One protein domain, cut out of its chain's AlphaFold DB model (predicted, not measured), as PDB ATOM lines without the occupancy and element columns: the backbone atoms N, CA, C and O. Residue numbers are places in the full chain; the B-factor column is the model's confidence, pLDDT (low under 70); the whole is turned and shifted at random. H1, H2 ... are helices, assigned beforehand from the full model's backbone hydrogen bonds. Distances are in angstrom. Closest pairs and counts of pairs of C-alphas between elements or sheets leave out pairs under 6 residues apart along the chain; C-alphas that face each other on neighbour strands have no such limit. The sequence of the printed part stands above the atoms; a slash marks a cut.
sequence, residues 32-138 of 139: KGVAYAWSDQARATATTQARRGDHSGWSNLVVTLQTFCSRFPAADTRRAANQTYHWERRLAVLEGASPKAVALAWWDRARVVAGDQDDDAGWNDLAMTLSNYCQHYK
ATOM      1  N   LYS A  32       5.646  -0.079  36.072       89.56
ATOM      2  CA  LYS A  32       6.388  -1.245  35.594       89.56
ATOM      3  C   LYS A  32       5.484  -2.456  35.387       89.56
ATOM      4  O   LYS A  32       5.551  -3.088  34.332       89.56
ATOM      5  N   GLY A  33       4.627  -2.778  36.356       87.31
ATOM      6  CA  GLY A  33       3.671  -3.879  36.225       87.31
ATOM      7  C   GLY A  33       2.737  -3.682  35.039       87.31
ATOM      8  O   GLY A  33       2.550  -4.586  34.220       87.31
ATOM      9  N   VAL A  34       2.205  -2.468  34.889       88.00
ATOM     10  CA  VAL A  34       1.323  -2.118  33.767       88.00
ATOM     11  C   VAL A  34       2.027  -2.322  32.418       88.00
ATOM     12  O   VAL A  34       1.435  -2.898  31.501       88.00
ATOM     13  N   ALA A  35       3.307  -1.953  32.297       90.94
ATOM     14  CA  ALA A  35       4.090  -2.191  31.084       90.94
ATOM     15  C   ALA A  35       4.272  -3.689  30.769       90.94
ATOM     16  O   ALA A  35       4.134  -4.096  29.612       90.94
ATOM     17  N   TYR A  36       4.525  -4.537  31.776       91.69
ATOM     18  CA  TYR A  36       4.598  -5.994  31.578       91.69
ATOM     19  C   TYR A  36       3.259  -6.579  31.115       91.69
ATOM     20  O   TYR A  36       3.239  -7.393  30.189       91.69
ATOM     21  N   ALA A  37       2.142  -6.123  31.691       88.44
ATOM     22  CA  ALA A  37       0.800  -6.539  31.280       88.44
ATOM     23  C   ALA A  37       0.549  -6.262  29.791       88.44
ATOM     24  O   ALA A  37       0.055  -7.120  29.051       88.44
ATOM     25  N   TRP A  38       0.915  -5.061  29.338       91.94
ATOM     26  CA  TRP A  38       0.763  -4.676  27.940       91.94
ATOM     27  C   TRP A  38       1.748  -5.391  27.020       91.94
ATOM     28  O   TRP A  38       1.374  -5.741  25.905       91.94
ATOM     29  N   SER A  39       2.961  -5.693  27.482       93.75
ATOM     30  CA  SER A  39       3.923  -6.495  26.719       93.75
ATOM     31  C   SER A  39       3.426  -7.925  26.493       93.75
ATOM     32  O   SER A  39       3.507  -8.457  25.382       93.75
ATOM     33  N   ASP A  40       2.838  -8.556  27.513       92.56
ATOM     34  CA  ASP A  40       2.165  -9.852  27.371       92.56
ATOM     35  C   ASP A  40       1.048  -9.792  26.329       92.56
ATOM     36  O   ASP A  40       0.954 -10.660  25.455       92.56
ATOM     37  N   GLN A  41       0.216  -8.751  26.403       91.12
ATOM     38  CA  GLN A  41      -0.889  -8.559  25.473       91.12
ATOM     39  C   GLN A  41      -0.391  -8.329  24.039       91.12
ATOM     40  O   GLN A  41      -0.892  -8.972  23.119       91.12
ATOM     41  N   ALA A  42       0.627  -7.489  23.841       93.56
ATOM     42  CA  ALA A  42       1.211  -7.188  22.534       93.56
ATOM     43  C   ALA A  42       1.764  -8.451  21.864       93.56
ATOM     44  O   ALA A  42       1.488  -8.722  20.691       93.56
ATOM     45  N   ARG A  43       2.474  -9.278  22.638       94.25
ATOM     46  CA  ARG A  43       3.007 -10.567  22.181       94.25
ATOM     47  C   ARG A  43       1.899 -11.565  21.865       94.25
ATOM     48  O   ARG A  43       2.009 -12.303  20.884       94.25
ATOM     49  N   ALA A  44       0.825 -11.598  22.653       92.88
ATOM     50  CA  ALA A  44      -0.335 -12.441  22.372       92.88
ATOM     51  C   ALA A  44      -1.052 -12.022  21.076       92.88
ATOM     52  O   ALA A  44      -1.418 -12.888  20.276       92.88
ATOM     53  N   THR A  45      -1.195 -10.715  20.834       91.69
ATOM     54  CA  THR A  45      -1.743 -10.159  19.590       91.69
ATOM     55  C   THR A  45      -0.876 -10.543  18.388       91.69
ATOM     56  O   THR A  45      -1.378 -11.177  17.460       91.69
ATOM     57  N   ALA A  46       0.437 -10.291  18.445       93.38
ATOM     58  CA  ALA A  46       1.372 -10.651  17.372       93.38
ATOM     59  C   ALA A  46       1.422 -12.169  17.118       93.38
ATOM     60  O   ALA A  46       1.473 -12.625  15.978       93.38
ATOM     61  N   THR A  47       1.346 -12.985  18.175       93.75
ATOM     62  CA  THR A  47       1.263 -14.452  18.049       93.75
ATOM     63  C   THR A  47      -0.031 -14.887  17.368       93.75
ATOM     64  O   THR A  47      -0.018 -15.809  16.556       93.75
ATOM     65  N   THR A  48      -1.157 -14.252  17.701       92.38
ATOM     66  CA  THR A  48      -2.455 -14.555  17.087       92.38
ATOM     67  C   THR A  48      -2.446 -14.235  15.596       92.38
ATOM     68  O   THR A  48      -2.893 -15.070  14.813       92.38
ATOM     69  N   GLN A  49      -1.897 -13.087  15.198       91.62
ATOM     70  CA  GLN A  49      -1.742 -12.719  13.787       91.62
ATOM     71  C   GLN A  49      -0.813 -13.689  13.048       91.62
ATOM     72  O   GLN A  49      -1.204 -14.242  12.024       91.62
ATOM     73  N   ALA A  50       0.344 -14.019  13.634       92.50
ATOM     74  CA  ALA A  50       1.288 -14.958  13.027       92.50
ATOM     75  C   ALA A  50       0.664 -16.344  12.796       92.50
ATOM     76  O   ALA A  50       0.909 -16.980  11.777       92.50
ATOM     77  N   ARG A  51      -0.203 -16.808  13.707       91.44
ATOM     78  CA  ARG A  51      -0.965 -18.059  13.529       91.44
ATOM     79  C   ARG A  51      -1.987 -17.999  12.391       91.44
ATOM     80  O   ARG A  51      -2.383 -19.048  11.902       91.44
ATOM     81  N   ARG A  52      -2.423 -16.803  11.993       90.25
ATOM     82  CA  ARG A  52      -3.287 -16.558  10.827       90.25
ATOM     83  C   ARG A  52      -2.476 -16.341   9.537       90.25
ATOM     84  O   ARG A  52      -3.070 -16.036   8.512       90.25
ATOM     85  N   GLY A  53      -1.149 -16.496   9.588       90.38
ATOM     86  CA  GLY A  53      -0.235 -16.285   8.461       90.38
ATOM     87  C   GLY A  53       0.287 -14.853   8.327       90.38
ATOM     88  O   GLY A  53       1.118 -14.592   7.465       90.38
ATOM     89  N   ASP A  54      -0.151 -13.931   9.188       90.81
ATOM     90  CA  ASP A  54       0.300 -12.543   9.172       90.81
ATOM     91  C   ASP A  54       1.411 -12.313  10.206       90.81
ATOM     92  O   ASP A  54       1.178 -12.192  11.410       90.81
ATOM     93  N   HIS A  55       2.651 -12.251   9.732       89.56
ATOM     94  CA  HIS A  55       3.816 -11.996  10.578       89.56
ATOM     95  C   HIS A  55       4.071 -10.504  10.840       89.56
ATOM     96  O   HIS A  55       4.964 -10.186  11.634       89.56
ATOM     97  N   SER A  56       3.294  -9.601  10.227       92.88
ATOM     98  CA  SER A  56       3.494  -8.154  10.343       92.88
ATOM     99  C   SER A  56       3.381  -7.668  11.788       92.88
ATOM    100  O   SER A  56       4.151  -6.799  12.180       92.88
ATOM    101  N   GLY A  57       2.550  -8.294  12.630       93.38
ATOM    102  CA  GLY A  57       2.452  -7.954  14.053       93.38
ATOM    103  C   GLY A  57       3.791  -8.003  14.794       93.38
ATOM    104  O   GLY A  57       4.123  -7.097  15.551       93.38
ATOM    105  N   TRP A  58       4.622  -9.019  14.548       95.69
ATOM    106  CA  TRP A  58       5.941  -9.077  15.191       95.69
ATOM    107  C   TRP A  58       6.880  -7.989  14.671       95.69
ATOM    108  O   TRP A  58       7.560  -7.354  15.476       95.69
ATOM    109  N   SER A  59       6.887  -7.733  13.363       95.06
ATOM    110  CA  SER A  59       7.688  -6.659  12.761       95.06
ATOM    111  C   SER A  59       7.242  -5.271  13.240       95.06
ATOM    112  O   SER A  59       8.069  -4.437  13.594       95.06
ATOM    113  N   ASN A  60       5.938  -5.039  13.354       96.06
ATOM    114  CA  ASN A  60       5.375  -3.786  13.852       96.06
ATOM    115  C   ASN A  60       5.683  -3.584  15.341       96.06
ATOM    116  O   ASN A  60       5.944  -2.460  15.774       96.06
ATOM    117  N   LEU A  61       5.722  -4.666  16.127       96.25
ATOM    118  CA  LEU A  61       6.166  -4.608  17.518       96.25
ATOM    119  C   LEU A  61       7.654  -4.238  17.628       96.25
ATOM    120  O   LEU A  61       8.008  -3.457  18.509       96.25
ATOM    121  N   VAL A  62       8.514  -4.732  16.723       96.38
ATOM    122  CA  VAL A  62       9.924  -4.295  16.636       96.38
ATOM    123  C   VAL A  62       9.997  -2.787  16.424       96.38
ATOM    124  O   VAL A  62      10.614  -2.098  17.232       96.38
ATOM    125  N   VAL A  63       9.329  -2.271  15.390       95.94
ATOM    126  CA  VAL A  63       9.344  -0.837  15.049       95.94
ATOM    127  C   VAL A  63       8.818   0.014  16.207       95.94
ATOM    128  O   VAL A  63       9.390   1.051  16.544       95.94
ATOM    129  N   THR A  64       7.760  -0.447  16.870       96.19
ATOM    130  CA  THR A  64       7.185   0.226  18.041       96.19
ATOM    131  C   THR A  64       8.208   0.351  19.174       96.19
ATOM    132  O   THR A  64       8.392   1.431  19.736       96.19
ATOM    133  N   LEU A  65       8.902  -0.743  19.502       95.88
ATOM    134  CA  LEU A  65       9.897  -0.769  20.578       95.88
ATOM    135  C   LEU A  65      11.173  -0.003  20.211       95.88
ATOM    136  O   LEU A  65      11.757   0.646  21.078       95.88
ATOM    137  N   GLN A  66      11.575  -0.021  18.940       94.50
ATOM    138  CA  GLN A  66      12.647   0.824  18.408       94.50
ATOM    139  C   GLN A  66      12.334   2.304  18.604       94.50
ATOM    140  O   GLN A  66      13.140   3.031  19.177       94.50
ATOM    141  N   THR A  67      11.131   2.715  18.197       94.50
ATOM    142  CA  THR A  67      10.652   4.100  18.310       94.50
ATOM    143  C   THR A  67      10.535   4.542  19.768       94.50
ATOM    144  O   THR A  67      10.740   5.707  20.097       94.50
ATOM    145  N   PHE A  68      10.190   3.628  20.676       94.19
ATOM    146  CA  PHE A  68      10.274   3.895  22.110       94.19
ATOM    147  C   PHE A  68      11.722   4.123  22.555       94.19
ATOM    148  O   PHE A  68      12.025   5.155  23.143       94.19
ATOM    149  N   CYS A  69      12.631   3.199  22.236       92.12
ATOM    150  CA  CYS A  69      14.026   3.301  22.662       92.12
ATOM    151  C   CYS A  69      14.726   4.548  22.102       92.12
ATOM    152  O   CYS A  69      15.586   5.101  22.774       92.12
ATOM    153  N   SER A  70      14.364   5.010  20.901       90.00
ATOM    154  CA  SER A  70      14.956   6.208  20.293       90.00
ATOM    155  C   SER A  70      14.523   7.520  20.954       90.00
ATOM    156  O   SER A  70      15.193   8.529  20.761       90.00
ATOM    157  N   ARG A  71      13.421   7.532  21.720       87.25
ATOM    158  CA  ARG A  71      12.966   8.724  22.464       87.25
ATOM    159  C   ARG A  71      13.863   9.058  23.654       87.25
ATOM    160  O   ARG A  71      13.909  10.210  24.069       87.25
ATOM    161  N   PHE A  72      14.581   8.065  24.169       82.56
ATOM    162  CA  PHE A  72      15.456   8.194  25.326       82.56
ATOM    163  C   PHE A  72      16.897   7.921  24.886       82.56
ATOM    164  O   PHE A  72      17.349   6.770  24.923       82.56
ATOM    165  N   PRO A  73      17.623   8.946  24.404       68.81
ATOM    166  CA  PRO A  73      19.017   8.772  24.041       68.81
ATOM    167  C   PRO A  73      19.820   8.322  25.264       68.81
ATOM    168  O   PRO A  73      19.538   8.710  26.398       68.81
ATOM    169  N   ALA A  74      20.824   7.478  25.030       70.88
ATOM    170  CA  ALA A  74      21.722   7.044  26.090       70.88
ATOM    171  C   ALA A  74      22.391   8.276  26.722       70.88
ATOM    172  O   ALA A  74      22.901   9.134  26.004       70.88
ATOM    173  N   ALA A  75      22.403   8.351  28.056       69.12
ATOM    174  CA  ALA A  75      23.152   9.382  28.769       69.12
ATOM    175  C   ALA A  75      24.631   9.335  28.353       69.12
ATOM    176  O   ALA A  75      25.162   8.247  28.139       69.12
ATOM    177  N   ASP A  76      25.319  10.475  28.280       71.62
ATOM    178  CA  ASP A  76      26.736  10.524  27.895       71.62
ATOM    179  C   ASP A  76      27.644  10.050  29.046       71.62
ATOM    180  O   ASP A  76      28.298  10.810  29.756       71.62
ATOM    181  N   THR A  77      27.591   8.746  29.314       81.25
ATOM    182  CA  THR A  77      28.325   8.087  30.390       81.25
ATOM    183  C   THR A  77      28.990   6.823  29.870       81.25
ATOM    184  O   THR A  77      28.463   6.113  29.009       81.25
ATOM    185  N   ARG A  78      30.123   6.450  30.474       80.62
ATOM    186  CA  ARG A  78      30.825   5.197  30.149       80.62
ATOM    187  C   ARG A  78      29.925   3.961  30.285       80.62
ATOM    188  O   ARG A  78      30.053   3.009  29.518       80.62
ATOM    189  N   ARG A  79      29.001   3.969  31.252       80.31
ATOM    190  CA  ARG A  79      28.022   2.890  31.449       80.31
ATOM    191  C   ARG A  79      27.063   2.786  30.264       80.31
ATOM    192  O   ARG A  79      26.858   1.682  29.765       80.31
ATOM    193  N   ALA A  80      26.515   3.906  29.806       78.88
ATOM    194  CA  ALA A  80      25.612   3.935  28.664       78.88
ATOM    195  C   ALA A  80      26.322   3.539  27.359       78.88
ATOM    196  O   ALA A  80      25.782   2.743  26.596       78.88
ATOM    197  N   ALA A  81      27.568   3.985  27.152       82.06
ATOM    198  CA  ALA A  81      28.389   3.563  26.015       82.06
ATOM    199  C   ALA A  81      28.603   2.038  25.992       82.06
ATOM    200  O   ALA A  81      28.371   1.387  24.973       82.06
ATOM    201  N   ASN A  82      28.947   1.438  27.139       86.12
ATOM    202  CA  ASN A  82      29.082  -0.016  27.258       86.12
ATOM    203  C   ASN A  82      27.758  -0.747  26.983       86.12
ATOM    204  O   ASN A  82      27.745  -1.785  26.321       86.12
ATOM    205  N   GLN A  83      26.632  -0.225  27.482       84.69
ATOM    206  CA  GLN A  83      25.313  -0.803  27.216       84.69
ATOM    207  C   GLN A  83      24.959  -0.752  25.725       84.69
ATOM    208  O   GLN A  83      24.439  -1.738  25.205       84.69
ATOM    209  N   THR A  84      25.253   0.358  25.042       85.56
ATOM    210  CA  THR A  84      25.051   0.509  23.594       85.56
ATOM    211  C   THR A  84      25.922  -0.470  22.813       85.56
ATOM    212  O   THR A  84      25.393  -1.212  21.995       85.56
ATOM    213  N   TYR A  85      27.209  -0.597  23.148       87.25
ATOM    214  CA  TYR A  85      28.098  -1.580  22.522       87.25
ATOM    215  C   TYR A  85      27.581  -3.025  22.658       87.25
ATOM    216  O   TYR A  85      27.500  -3.781  21.688       87.25
ATOM    217  N   HIS A  86      27.179  -3.431  23.868       88.31
ATOM    218  CA  HIS A  86      26.615  -4.768  24.085       88.31
ATOM    219  C   HIS A  86      25.277  -4.969  23.374       88.31
ATOM    220  O   HIS A  86      24.950  -6.089  22.972       88.31
ATOM    221  N   TRP A  87      24.501  -3.899  23.239       89.88
ATOM    222  CA  TRP A  87      23.253  -3.901  22.501       89.88
ATOM    223  C   TRP A  87      23.479  -4.091  20.996       89.88
ATOM    224  O   TRP A  87      22.887  -4.996  20.409       89.88
ATOM    225  N   GLU A  88      24.387  -3.328  20.392       89.62
ATOM    226  CA  GLU A  88      24.761  -3.445  18.977       89.62
ATOM    227  C   GLU A  88      25.299  -4.838  18.650       89.62
ATOM    228  O   GLU A  88      24.856  -5.475  17.692       89.62
ATOM    229  N   ARG A  89      26.165  -5.385  19.511       90.75
ATOM    230  CA  ARG A  89      26.660  -6.759  19.361       90.75
ATOM    231  C   ARG A  89      25.530  -7.790  19.402       90.75
ATOM    232  O   ARG A  89      25.581  -8.782  18.680       90.75
ATOM    233  N   ARG A  90      24.509  -7.580  20.238       89.31
ATOM    234  CA  ARG A  90      23.337  -8.466  20.305       89.31
ATOM    235  C   ARG A  90      22.475  -8.357  19.049       89.31
ATOM    236  O   ARG A  90      21.972  -9.380  18.601       89.31
ATOM    237  N   LEU A  91      22.328  -7.162  18.477       88.50
ATOM    238  CA  LEU A  91      21.622  -6.968  17.208       88.50
ATOM    239  C   LEU A  91      22.335  -7.652  16.040       88.50
ATOM    240  O   LEU A  91      21.664  -8.297  15.243       88.50
ATOM    241  N   ALA A  92      23.667  -7.591  15.980       88.88
ATOM    242  CA  ALA A  92      24.441  -8.277  14.943       88.88
ATOM    243  C   ALA A  92      24.225  -9.803  14.962       88.88
ATOM    244  O   ALA A  92      24.095 -10.433  13.920       88.88
ATOM    245  N   VAL A  93      24.095 -10.409  16.148       91.25
ATOM    246  CA  VAL A  93      23.783 -11.848  16.285       91.25
ATOM    247  C   VAL A  93      22.359 -12.188  15.820       91.25
ATOM    248  O   VAL A  93      22.060 -13.343  15.526       91.25
ATOM    249  N   LEU A  94      21.466 -11.200  15.759       90.38
ATOM    250  CA  LEU A  94      20.083 -11.364  15.315       90.38
ATOM    251  C   LEU A  94      19.902 -11.085  13.817       90.38
ATOM    252  O   LEU A  94      18.767 -11.073  13.336       90.38
ATOM    253  N   GLU A  95      20.988 -10.881  13.073       88.50
ATOM    254  CA  GLU A  95      20.937 -10.779  11.618       88.50
ATOM    255  C   GLU A  95      20.356 -12.074  11.018       88.50
ATOM    256  O   GLU A  95      20.773 -13.184  11.345       88.50
ATOM    257  N   GLY A  96      19.307 -11.941  10.199       86.69
ATOM    258  CA  GLY A  96      18.554 -13.080   9.657       86.69
ATOM    259  C   GLY A  96      17.632 -13.800  10.657       86.69
ATOM    260  O   GLY A  96      16.971 -14.772  10.287       86.69
ATOM    261  N   ALA A  97      17.538 -13.343  11.910       92.00
ATOM    262  CA  ALA A  97      16.634 -13.932  12.892       92.00
ATOM    263  C   ALA A  97      15.160 -13.602  12.600       92.00
ATOM    264  O   ALA A  97      14.815 -12.609  11.961       92.00
ATOM    265  N   SER A  98      14.254 -14.427  13.135       92.75
ATOM    266  CA  SER A  98      12.813 -14.178  12.995       92.75
ATOM    267  C   SER A  98      12.393 -12.835  13.626       92.75
ATOM    268  O   SER A  98      12.914 -12.481  14.690       92.75
ATOM    269  N   PRO A  99      11.366 -12.144  13.087       92.88
ATOM    270  CA  PRO A  99      10.852 -10.896  13.668       92.88
ATOM    271  C   PRO A  99      10.469 -11.018  15.147       92.88
ATOM    272  O   PRO A  99      10.637 -10.084  15.926       92.88
ATOM    273  N   LYS A 100      10.012 -12.203  15.571       94.44
ATOM    274  CA  LYS A 100       9.725 -12.503  16.976       94.44
ATOM    275  C   LYS A 100      10.976 -12.435  17.854       94.44
ATOM    276  O   LYS A 100      10.919 -11.861  18.937       94.44
ATOM    277  N   ALA A 101      12.080 -13.038  17.416       94.00
ATOM    278  CA  ALA A 101      13.335 -13.017  18.168       94.00
ATOM    279  C   ALA A 101      13.860 -11.582  18.307       94.00
ATOM    280  O   ALA A 101      14.220 -11.158  19.404       94.00
ATOM    281  N   VAL A 102      13.791 -10.814  17.217       94.81
ATOM    282  CA  VAL A 102      14.162  -9.396  17.198       94.81
ATOM    283  C   VAL A 102      13.275  -8.585  18.155       94.81
ATOM    284  O   VAL A 102      13.794  -7.832  18.976       94.81
ATOM    285  N   ALA A 103      11.954  -8.792  18.145       94.81
ATOM    286  CA  ALA A 103      11.026  -8.096  19.044       94.81
ATOM    287  C   ALA A 103      11.312  -8.365  20.528       94.81
ATOM    288  O   ALA A 103      11.233  -7.452  21.347       94.81
ATOM    289  N   LEU A 104      11.662  -9.606  20.888       94.88
ATOM    290  CA  LEU A 104      12.011  -9.953  22.268       94.88
ATOM    291  C   LEU A 104      13.303  -9.263  22.721       94.88
ATOM    292  O   LEU A 104      13.355  -8.749  23.835       94.88
ATOM    293  N   ALA A 105      14.307  -9.175  21.848       94.88
ATOM    294  CA  ALA A 105      15.531  -8.442  22.155       94.88
ATOM    295  C   ALA A 105      15.267  -6.939  22.342       94.88
ATOM    296  O   ALA A 105      15.789  -6.327  23.275       94.88
ATOM    297  N   TRP A 106      14.416  -6.346  21.501       95.19
ATOM    298  CA  TRP A 106      14.001  -4.951  21.658       95.19
ATOM    299  C   TRP A 106      13.167  -4.717  22.915       95.19
ATOM    300  O   TRP A 106      13.299  -3.668  23.536       95.19
ATOM    301  N   TRP A 107      12.358  -5.688  23.339       95.44
ATOM    302  CA  TRP A 107      11.662  -5.612  24.622       95.44
ATOM    303  C   TRP A 107      12.657  -5.560  25.784       95.44
ATOM    304  O   TRP A 107      12.518  -4.726  26.676       95.44
ATOM    305  N   ASP A 108      13.696  -6.394  25.759       93.75
ATOM    306  CA  ASP A 108      14.747  -6.360  26.776       93.75
ATOM    307  C   ASP A 108      15.464  -5.008  26.811       93.75
ATOM    308  O   ASP A 108      15.700  -4.472  27.895       93.75
ATOM    309  N   ARG A 109      15.745  -4.416  25.643       92.56
ATOM    310  CA  ARG A 109      16.319  -3.067  25.559       92.56
ATOM    311  C   ARG A 109      15.367  -2.005  26.105       92.56
ATOM    312  O   ARG A 109      15.792  -1.205  26.933       92.56
ATOM    313  N   ALA A 110      14.098  -2.029  25.705       93.38
ATOM    314  CA  ALA A 110      13.084  -1.077  26.153       93.38
ATOM    315  C   ALA A 110      12.908  -1.094  27.677       93.38
ATOM    316  O   ALA A 110      12.765  -0.043  28.288       93.38
ATOM    317  N   ARG A 111      12.995  -2.272  28.310       93.25
ATOM    318  CA  ARG A 111      12.950  -2.398  29.775       93.25
ATOM    319  C   ARG A 111      14.128  -1.727  30.477       93.25
ATOM    320  O   ARG A 111      13.934  -1.143  31.536       93.25
ATOM    321  N   VAL A 112      15.332  -1.845  29.918       90.75
ATOM    322  CA  VAL A 112      16.519  -1.167  30.462       90.75
ATOM    323  C   VAL A 112      16.344   0.340  30.332       90.75
ATOM    324  O   VAL A 112      16.449   1.044  31.324       90.75
ATOM    325  N   VAL A 113      15.968   0.810  29.139       90.12
ATOM    326  CA  VAL A 113      15.741   2.235  28.859       90.12
ATOM    327  C   VAL A 113      14.677   2.833  29.783       90.12
ATOM    328  O   VAL A 113      14.905   3.887  30.364       90.12
ATOM    329  N   ALA A 114      13.544   2.145  29.956       90.81
ATOM    330  CA  ALA A 114      12.467   2.576  30.844       90.81
ATOM    331  C   ALA A 114      12.892   2.603  32.319       90.81
ATOM    332  O   ALA A 114      12.467   3.484  33.056       90.81
ATOM    333  N   GLY A 115      13.716   1.639  32.743       89.06
ATOM    334  CA  GLY A 115      14.231   1.560  34.110       89.06
ATOM    335  C   GLY A 115      15.338   2.563  34.431       89.06
ATOM    336  O   GLY A 115      15.571   2.813  35.607       89.06
ATOM    337  N   ASP A 116      15.995   3.121  33.414       87.62
ATOM    338  CA  ASP A 116      16.996   4.181  33.565       87.62
ATOM    339  C   ASP A 116      16.353   5.589  33.637       87.62
ATOM    340  O   ASP A 116      17.076   6.571  33.778       87.62
ATOM    341  N   GLN A 117      15.018   5.708  33.530       85.00
ATOM    342  CA  GLN A 117      14.292   6.976  33.701       85.00
ATOM    343  C   GLN A 117      13.845   7.188  35.152       85.00
ATOM    344  O   GLN A 117      13.512   6.229  35.853       85.00
ATOM    345  N   ASP A 118      13.758   8.452  35.561       78.38
ATOM    346  CA  ASP A 118      13.271   8.840  36.885       78.38
ATOM    347  C   ASP A 118      11.744   8.675  37.031       78.38
ATOM    348  O   ASP A 118      10.986   8.762  36.059       78.38
ATOM    349  N   ASP A 119      11.314   8.450  38.277       71.56
ATOM    350  CA  ASP A 119       9.920   8.512  38.752       71.56
ATOM    351  C   ASP A 119       8.889   7.783  37.869       71.56
ATOM    352  O   ASP A 119       7.856   8.325  37.479       71.56
ATOM    353  N   ASP A 120       9.190   6.535  37.495       84.38
ATOM    354  CA  ASP A 120       8.307   5.654  36.714       84.38
ATOM    355  C   ASP A 120       7.903   6.171  35.313       84.38
ATOM    356  O   ASP A 120       7.199   5.471  34.574       84.38
ATOM    357  N   ALA A 121       8.382   7.344  34.885       86.38
ATOM    358  CA  ALA A 121       7.987   7.992  33.637       86.38
ATOM    359  C   ALA A 121       8.288   7.112  32.415       86.38
ATOM    360  O   ALA A 121       7.437   6.937  31.539       86.38
ATOM    361  N   GLY A 122       9.463   6.474  32.396       88.75
ATOM    362  CA  GLY A 122       9.852   5.543  31.336       88.75
ATOM    363  C   GLY A 122       8.947   4.310  31.261       88.75
ATOM    364  O   GLY A 122       8.593   3.859  30.171       88.75
ATOM    365  N   TRP A 123       8.516   3.778  32.409       91.69
ATOM    366  CA  TRP A 123       7.595   2.640  32.455       91.69
ATOM    367  C   TRP A 123       6.176   3.027  32.040       91.69
ATOM    368  O   TRP A 123       5.526   2.258  31.329       91.69
ATOM    369  N   ASN A 124       5.712   4.219  32.422       90.44
ATOM    370  CA  ASN A 124       4.417   4.754  32.008       90.44
ATOM    371  C   ASN A 124       4.362   4.986  30.491       90.44
ATOM    372  O   ASN A 124       3.411   4.552  29.836       90.44
ATOM    373  N   ASP A 125       5.398   5.593  29.911       91.62
ATOM    374  CA  ASP A 125       5.469   5.805  28.463       91.62
ATOM    375  C   ASP A 125       5.571   4.473  27.694       91.62
ATOM    376  O   ASP A 125       4.900   4.267  26.676       91.62
ATOM    377  N   LEU A 126       6.330   3.503  28.218       94.31
ATOM    378  CA  LEU A 126       6.399   2.160  27.638       94.31
ATOM    379  C   LEU A 126       5.035   1.457  27.677       94.31
ATOM    380  O   LEU A 126       4.619   0.846  26.688       94.31
ATOM    381  N   ALA A 127       4.316   1.567  28.795       91.81
ATOM    382  CA  ALA A 127       2.973   1.025  28.944       91.81
ATOM    383  C   ALA A 127       1.988   1.651  27.949       91.81
ATOM    384  O   ALA A 127       1.257   0.918  27.278       91.81
ATOM    385  N   MET A 128       1.989   2.981  27.805       90.44
ATOM    386  CA  MET A 128       1.148   3.672  26.823       90.44
ATOM    387  C   MET A 128       1.499   3.270  25.392       90.44
ATOM    388  O   MET A 128       0.612   2.940  24.607       90.44
ATOM    389  N   THR A 129       2.791   3.213  25.069       94.12
ATOM    390  CA  THR A 129       3.280   2.797  23.750       94.12
ATOM    391  C   THR A 129       2.772   1.398  23.384       94.12
ATOM    392  O   THR A 129       2.241   1.183  22.292       94.12
ATOM    393  N   LEU A 130       2.871   0.441  24.311       94.12
ATOM    394  CA  LEU A 130       2.393  -0.925  24.097       94.12
ATOM    395  C   LEU A 130       0.865  -1.028  24.087       94.12
ATOM    396  O   LEU A 130       0.318  -1.845  23.343       94.12
ATOM    397  N   SER A 131       0.169  -0.204  24.874       91.75
ATOM    398  CA  SER A 131      -1.291  -0.116  24.831       91.75
ATOM    399  C   SER A 131      -1.770   0.354  23.460       91.75
ATOM    400  O   SER A 131      -2.612  -0.310  22.857       91.75
ATOM    401  N   ASN A 132      -1.172   1.422  22.927       91.19
ATOM    402  CA  ASN A 132      -1.497   1.966  21.609       91.19
ATOM    403  C   ASN A 132      -1.252   0.934  20.503       91.19
ATOM    404  O   ASN A 132      -2.121   0.714  19.661       91.19
ATOM    405  N   TYR A 133      -0.124   0.218  20.560       93.75
ATOM    406  CA  TYR A 133       0.129  -0.918  19.673       93.75
ATOM    407  C   TYR A 133      -0.987  -1.973  19.774       93.75
ATOM    408  O   TYR A 133      -1.568  -2.380  18.769       93.75
ATOM    409  N   CYS A 134      -1.340  -2.401  20.990       91.06
ATOM    410  CA  CYS A 134      -2.377  -3.414  21.181       91.06
ATOM    411  C   CYS A 134      -3.753  -2.962  20.694       91.06
ATOM    412  O   CYS A 134      -4.534  -3.815  20.283       91.06
ATOM    413  N   GLN A 135      -4.068  -1.669  20.784       88.94
ATOM    414  CA  GLN A 135      -5.320  -1.098  20.293       88.94
ATOM    415  C   GLN A 135      -5.352  -1.069  18.763       88.94
ATOM    416  O   GLN A 135      -6.349  -1.478  18.179       88.94
ATOM    417  N   HIS A 136      -4.253  -0.665  18.124       88.69
ATOM    418  CA  HIS A 136      -4.161  -0.568  16.668       88.69
ATOM    419  C   HIS A 136      -4.192  -1.939  15.976       88.69
ATOM    420  O   HIS A 136      -4.812  -2.103  14.933       88.69
ATOM    421  N   TYR A 137      -3.562  -2.944  16.588       84.56
ATOM    422  CA  TYR A 137      -3.417  -4.285  16.014       84.56
ATOM    423  C   TYR A 137      -4.385  -5.318  16.609       84.56
ATOM    424  O   TYR A 137      -4.242  -6.523  16.369       84.56
ATOM    425  N   LYS A 138      -5.373  -4.876  17.398       74.19
ATOM    426  CA  LYS A 138      -6.425  -5.751  17.923       74.19
ATOM    427  C   LYS A 138      -7.314  -6.209  16.762       74.19
ATOM    428  O   LYS A 138      -8.103  -5.427  16.243       74.19
TER     429      LYS A 138
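What this domain is: This is residues 32 to 138 of the 139 residues of an uncharacterized protein of Nonomuraea zeae (UniProt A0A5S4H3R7). Three nearly aligned helices, H1, H4 and H3, lie in a flat, loosely spaced row, and H2 and H5 cover one side of its H1 and H4 part. H1, H2, H4 and H5 form a bundle, a group of helices side by side, with H3 at its edge beyond H4. The printed part has 107 residues with five named helices in the order H1 to H5 and no named strand, class all helix. It is compact, with a radius of gyration of the C-alphas of 13.9 A, and flat, spanning 45 by 33 by 18 A.

Where its parts are: H1, residues 32 to 51, begins at C-alpha 32 (6.388, -1.245, 35.594) and is 28.7 A long. H2 is residues 56 to 71, 22.8 A. H3 is residues 78 to 93, 23.1 A, beginning at C-alpha 78 (30.825, 5.197, 30.149). H4 is residues 99 to 115, 24.2 A. H5, residues 121 to 136, 22.6 A, ends at C-alpha 136 (-4.161, -0.568, 16.668).

How they stand to each other: H1, with residues 42 to 50 alone, touches H2 in a hairpin at a shallow tilt of 30 degrees; their closest C-alphas, Ala 46 and Gly 57, are 4.4 A apart. H1 touches H5, the same way at 27 degrees, closest at the C-alphas of Ala 35 and Ala 127, 4.0 A. H2 touches H4, the same way at 26 degrees, closest at the C-alphas of Val 62 and Ala 103, 4.6 A. H2 and H5 touch, closest at the C-alphas of Phe 68 and Leu 126, 7.0 A. H4 and H5, a hairpin, touch at the C-alphas of Ala 114 and Gly 122, 4.0 A. H3 and H4, a hairpin at 8 degrees, only just touch, with 3 pairs of C-alphas within 8 A, the closest Trp 87 and Arg 109, 7.6 A. H1 and H4 are near each other; H3 is apart from H1, H2 and H5. Every O i to N i+4 pair is within hydrogen-bond range in H1, H3, H4 and H5, and 11 of 12 in H2.

The domain as a whole: The two C-alphas farthest apart, of Arg 52 and Arg 78, are 44.8 A apart. The printed part has no cut and no long link. Mean pLDDT of the printed part is 89.6; residues 73 and 75 are under 70.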